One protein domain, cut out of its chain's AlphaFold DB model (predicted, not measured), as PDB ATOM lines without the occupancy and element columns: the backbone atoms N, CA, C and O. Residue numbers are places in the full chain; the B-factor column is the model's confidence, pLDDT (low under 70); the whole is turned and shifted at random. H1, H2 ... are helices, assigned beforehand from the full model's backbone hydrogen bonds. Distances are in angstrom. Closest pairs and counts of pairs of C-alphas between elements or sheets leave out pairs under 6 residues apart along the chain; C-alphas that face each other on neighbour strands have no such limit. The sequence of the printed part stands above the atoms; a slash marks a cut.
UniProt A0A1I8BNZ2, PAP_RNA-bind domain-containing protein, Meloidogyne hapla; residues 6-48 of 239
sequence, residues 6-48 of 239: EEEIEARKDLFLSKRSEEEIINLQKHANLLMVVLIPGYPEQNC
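This is residues 6 to 48 of the 239 residues of the protein "PAP_RNA-bind domain-containing protein" of Meloidogyne hapla (UniProt A0A1I8BNZ2). The printed part is a loose helical hairpin, H1 and H2 side by side with a shallow tilt, with a tail, residues 33 to 48, that runs beyond the helices and folds back in an open loop. The 43 printed residues hold two named helices, H1 then H2, and no named strand; the class is all helix, though just 21 residues are in named elements. The whole is loose, with a radius of gyration of the C-alphas of 12.0 A, and elongated, spanning 36 by 18 by 14 A.

H1, residues 6 to 15, and H2, residues 22 to 32, touch and form a helical hairpin. Their closest C-alphas, those of Arg 12 and Ala 32, are 6.6 A apart. They run opposite ways at a shallow tilt of 31 degrees. In both helices every O i to N i+4 pair is within hydrogen-bond range.

H1 begins at C-alpha 6, (184.067, 163.786, 192.959), and is 14.8 A long. H2 is 14.9 A long and ends at C-alpha 32, (183.536, 161.055, 204.875).

The two C-alphas farthest apart, those of Ser 21 and Pro 41, are 35.8 A apart. The printed part has no cut, and the link from H1 to H2 is short. The model's pLDDT is under 70 at residue 9 and residues 12 to 33.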
ATOM      1  N   GLU A   6     183.228 164.979 193.107       77.81
ATOM      2  CA  GLU A   6     184.067 163.786 192.959       77.81
ATOM      3  C   GLU A   6     185.481 164.030 193.500       77.81
ATOM      4  O   GLU A   6     185.962 163.239 194.311       77.81
ATOM      5  N   GLU A   7     186.089 165.171 193.161       78.38
ATOM      6  CA  GLU A   7     187.402 165.588 193.679       78.38
ATOM      7  C   GLU A   7     187.387 165.779 195.207       78.38
ATOM      8  O   GLU A   7     188.312 165.346 195.894       78.38
ATOM      9  N   GLU A   8     186.311 166.336 195.774       73.81
ATOM     10  CA  GLU A   8     186.142 166.458 197.232       73.81
ATOM     11  C   GLU A   8     186.050 165.086 197.927       73.81
ATOM     12  O   GLU A   8     186.565 164.900 199.034       73.81
ATOM     13  N   ILE A   9     185.377 164.112 197.302       69.69
ATOM     14  CA  ILE A   9     185.268 162.743 197.827       69.69
ATOM     15  C   ILE A   9     186.634 162.049 197.790       69.69
ATOM     16  O   ILE A   9     186.988 161.345 198.739       69.69
ATOM     17  N   GLU A  10     187.396 162.233 196.714       74.75
ATOM     18  CA  GLU A  10     188.708 161.614 196.518       74.75
ATOM     19  C   GLU A  10     189.774 162.206 197.450       74.75
ATOM     20  O   GLU A  10     190.399 161.465 198.208       74.75
ATOM     21  N   ALA A  11     189.868 163.537 197.537       70.12
ATOM     22  CA  ALA A  11     190.774 164.217 198.465       70.12
ATOM     23  C   ALA A  11     190.517 163.825 199.932       70.12
ATOM     24  O   ALA A  11     191.444 163.693 200.736       70.12
ATOM     25  N   ARG A  12     189.246 163.593 200.291       64.50
ATOM     26  CA  ARG A  12     188.882 163.048 201.601       64.50
ATOM     27  C   ARG A  12     189.433 161.638 201.794       64.50
ATOM     28  O   ARG A  12     190.053 161.399 202.822       64.50
ATOM     29  N   LYS A  13     189.244 160.718 200.841       65.62
ATOM     30  CA  LYS A  13     189.735 159.327 200.946       65.62
ATOM     31  C   LYS A  13     191.239 159.258 201.225       65.62
ATOM     32  O   LYS A  13     191.646 158.483 202.092       65.62
ATOM     33  N   ASP A  14     192.024 160.117 200.583       65.12
ATOM     34  CA  ASP A  14     193.483 160.143 200.724       65.12
ATOM     35  C   ASP A  14     193.962 160.593 202.114       65.12
ATOM     36  O   ASP A  14     194.939 160.057 202.643       65.12
ATOM     37  N   LEU A  15     193.231 161.495 202.783       58.56
ATOM     38  CA  LEU A  15     193.503 161.892 204.175       58.56
ATOM     39  C   LEU A  15     193.362 160.726 205.175       58.56
ATOM     40  O   LEU A  15     193.913 160.792 206.277       58.56
ATOM     41  N   PHE A  16     192.637 159.658 204.822       56.06
ATOM     42  CA  PHE A  16     192.295 158.562 205.737       56.06
ATOM     43  C   PHE A  16     193.205 157.332 205.639       56.06
ATOM     44  O   PHE A  16     193.090 156.437 206.475       56.06
ATOM     45  N   LEU A  17     194.128 157.285 204.671       55.97
ATOM     46  CA  LEU A  17     194.992 156.121 204.419       55.97
ATOM     47  C   LEU A  17     196.256 156.057 205.299       55.97
ATOM     48  O   LEU A  17     197.024 155.100 205.207       55.97
ATOM     49  N   SER A  18     196.489 157.028 206.190       49.06
ATOM     50  CA  SER A  18     197.660 157.014 207.080       49.06
ATOM     51  C   SER A  18     197.328 156.488 208.491       49.06
ATOM     52  O   SER A  18     196.725 157.170 209.312       49.06
ATOM     53  N   LYS A  19     197.758 155.244 208.765       52.59
ATOM     54  CA  LYS A  19     197.891 154.594 210.094       52.59
ATOM     55  C   LYS A  19     196.670 154.688 211.036       52.59
ATOM     56  O   LYS A  19     196.766 155.292 212.104       52.59
ATOM     57  N   ARG A  20     195.553 154.044 210.693       57.34
ATOM     58  CA  ARG A  20     194.390 153.860 211.592       57.34
ATOM     59  C   ARG A  20     193.920 152.406 211.593       57.34
ATOM     60  O   ARG A  20     194.238 151.679 210.653       57.34
ATOM     61  N   SER A  21     193.229 151.970 212.649       62.91
ATOM     62  CA  SER A  21     192.683 150.604 212.710       62.91
ATOM     63  C   SER A  21     191.589 150.405 211.647       62.91
ATOM     64  O   SER A  21     190.968 151.371 211.204       62.91
ATOM     65  N   GLU A  22     191.333 149.167 211.212       64.12
ATOM     66  CA  GLU A  22     190.315 148.884 210.179       64.12
ATOM     67  C   GLU A  22     188.923 149.405 210.571       64.12
ATOM     68  O   GLU A  22     188.196 149.963 209.747       64.12
ATOM     69  N   GLU A  23     188.575 149.303 211.852       62.47
ATOM     70  CA  GLU A  23     187.309 149.787 212.395       62.47
ATOM     71  C   GLU A  23     187.227 151.323 212.386       62.47
ATOM     72  O   GLU A  23     186.194 151.899 212.037       62.47
ATOM     73  N   GLU A  24     188.336 152.014 212.679       61.16
ATOM     74  CA  GLU A  24     188.435 153.467 212.535       61.16
ATOM     75  C   GLU A  24     188.300 153.897 211.074       61.16
ATOM     76  O   GLU A  24     187.580 154.854 210.797       61.16
ATOM     77  N   ILE A  25     188.931 153.187 210.135       62.75
ATOM     78  CA  ILE A  25     188.845 153.480 208.698       62.75
ATOM     79  C   ILE A  25     187.400 153.346 208.210       62.75
ATOM     80  O   ILE A  25     186.900 154.259 207.555       62.75
ATOM     81  N   ILE A  26     186.696 152.274 208.580       63.88
ATOM     82  CA  ILE A  26     185.277 152.079 208.233       63.88
ATOM     83  C   ILE A  26     184.414 153.207 208.816       63.88
ATOM     84  O   ILE A  26     183.548 153.762 208.136       63.88
ATOM     85  N   ASN A  27     184.655 153.576 210.072       60.75
ATOM     86  CA  ASN A  27     183.930 154.644 210.753       60.75
ATOM     87  C   ASN A  27     184.189 156.025 210.127       60.75
ATOM     88  O   ASN A  27     183.266 156.826 209.967       60.75
ATOM     89  N   LEU A  28     185.424 156.285 209.702       58.88
ATOM     90  CA  LEU A  28     185.828 157.517 209.028       58.88
ATOM     91  C   LEU A  28     185.307 157.596 207.600       58.88
ATOM     92  O   LEU A  28     184.807 158.645 207.218       58.88
ATOM     93  N   GLN A  29     185.348 156.505 206.833       60.16
ATOM     94  CA  GLN A  29     184.771 156.443 205.488       60.16
ATOM     95  C   GLN A  29     183.266 156.730 205.514       60.16
ATOM     96  O   GLN A  29     182.753 157.469 204.676       60.16
ATOM     97  N   LYS A  30     182.552 156.223 206.525       58.78
ATOM     98  CA  LYS A  30     181.126 156.522 206.722       58.78
ATOM     99  C   LYS A  30     180.870 157.996 207.050       58.78
ATOM    100  O   LYS A  30     179.891 158.550 206.561       58.78
ATOM    101  N   HIS A  31     181.735 158.637 207.839       55.38
ATOM    102  CA  HIS A  31     181.668 160.084 208.088       55.38
ATOM    103  C   HIS A  31     182.157 160.940 206.916       55.38
ATOM    104  O   HIS A  31     181.751 162.093 206.798       55.38
ATOM    105  N   ALA A  32     183.019 160.393 206.064       57.09
ATOM    106  CA  ALA A  32     183.536 161.055 204.875       57.09
ATOM    107  C   ALA A  32     182.524 161.084 203.729       57.09
ATOM    108  O   ALA A  32     182.646 161.922 202.835       57.09
ATOM    109  N   ASN A  33     181.533 160.189 203.751       65.88
ATOM    110  CA  ASN A  33     180.464 160.194 202.769       65.88
ATOM    111  C   ASN A  33     179.666 161.494 202.872       65.88
ATOM    112  O   ASN A  33     179.000 161.776 203.867       65.88
ATOM    113  N   LEU A  34     179.715 162.271 201.797       70.69
ATOM    114  CA  LEU A  34     178.944 163.489 201.637       70.69
ATOM    115  C   LEU A  34     177.458 163.152 201.480       70.69
ATOM    116  O   LEU A  34     176.994 162.778 200.408       70.69
ATOM    117  N   LEU A  35     176.703 163.271 202.570       81.31
ATOM    118  CA  LEU A  35     175.276 162.939 202.589       81.31
ATOM    119  C   LEU A  35     174.393 164.052 202.015       81.31
ATOM    120  O   LEU A  35     173.316 163.771 201.489       81.31
ATOM    121  N   MET A  36     174.844 165.300 202.151       86.12
ATOM    122  CA  MET A  36     174.224 166.509 201.620       86.12
ATOM    123  C   MET A  36     175.343 167.510 201.310       86.12
ATOM    124  O   MET A  36     176.190 167.764 202.173       86.12
ATOM    125  N   VAL A  37     175.371 168.047 200.090       88.31
ATOM    126  CA  VAL A  37     176.445 168.933 199.613       88.31
ATOM    127  C   VAL A  37     175.878 170.305 199.291       88.31
ATOM    128  O   VAL A  37     174.983 170.429 198.457       88.31
ATOM    129  N   VAL A  38     176.428 171.328 199.941       90.19
ATOM    130  CA  VAL A  38     176.184 172.738 199.636       90.19
ATOM    131  C   VAL A  38     177.542 173.418 199.553       90.19
ATOM    132  O   VAL A  38     178.194 173.630 200.575       90.19
ATOM    133  N   LEU A  39     177.988 173.715 198.336       88.62
ATOM    134  CA  LEU A  39     179.303 174.305 198.097       88.62
ATOM    135  C   LEU A  39     179.263 175.824 198.263       88.62
ATOM    136  O   LEU A  39     178.343 176.495 197.792       88.62
ATOM    137  N   ILE A  40     180.286 176.362 198.924       90.62
ATOM    138  CA  ILE A  40     180.543 177.801 198.957       90.62
ATOM    139  C   ILE A  40     181.024 178.223 197.561       90.62
ATOM    140  O   ILE A  40     181.938 177.594 197.035       90.62
ATOM    141  N   PRO A  41     180.475 179.302 196.972       90.12
ATOM    142  CA  PRO A  41     180.853 179.745 195.625       90.12
ATOM    143  C   PRO A  41     182.254 180.387 195.537       90.12
ATOM    144  O   PRO A  41     182.697 180.742 194.448       90.12
ATOM    145  N   GLY A  42     182.930 180.605 196.666       88.44
ATOM    146  CA  GLY A  42     184.257 181.216 196.743       88.44
ATOM    147  C   GLY A  42     185.368 180.171 196.730       88.44
ATOM    148  O   GLY A  42     185.198 179.087 197.273       88.44
ATOM    149  N   TYR A  43     186.514 180.517 196.139       84.00
ATOM    150  CA  TYR A  43     187.687 179.645 196.089       84.00
ATOM    151  C   TYR A  43     188.566 179.781 197.357       84.00
ATOM    152  O   TYR A  43     188.848 180.917 197.756       84.00
ATOM    153  N   PRO A  44     189.073 178.675 197.947       85.00
ATOM    154  CA  PRO A  44     188.783 177.287 197.587       85.00
ATOM    155  C   PRO A  44     187.350 176.903 197.960       85.00
ATOM    156  O   PRO A  44     186.864 177.255 199.036       85.00
ATOM    157  N   GLU A  45     186.694 176.179 197.055       83.69
ATOM    158  CA  GLU A  45     185.326 175.714 197.262       83.69
ATOM    159  C   GLU A  45     185.304 174.732 198.435       83.69
ATOM    160  O   GLU A  45     186.175 173.874 198.580       83.69
ATOM    161  N   GLN A  46     184.315 174.880 199.311       83.75
ATOM    162  CA  GLN A  46     184.182 174.062 200.511       83.75
ATOM    163  C   GLN A  46     182.723 173.683 200.714       83.75
ATOM    164  O   GLN A  46     181.820 174.493 200.499       83.75
ATOM    165  N   ASN A  47     182.482 172.450 201.160       86.19
ATOM    166  CA  ASN A  47     181.143 172.023 201.539       86.19
ATOM    167  C   ASN A  47     180.747 172.620 202.899       86.19
ATOM    168  O   ASN A  47     181.313 172.242 203.921       86.19
ATOM    169  N   CYS A  48     179.724 173.474 202.936       88.81
ATOM    170  CA  CYS A  48     179.143 174.021 204.167       88.81
ATOM    171  C   CYS A  48     178.415 172.974 205.016       88.81
ATOM    172  O   CYS A  48     178.323 173.115 206.234       88.81
TER     173      CYS A  48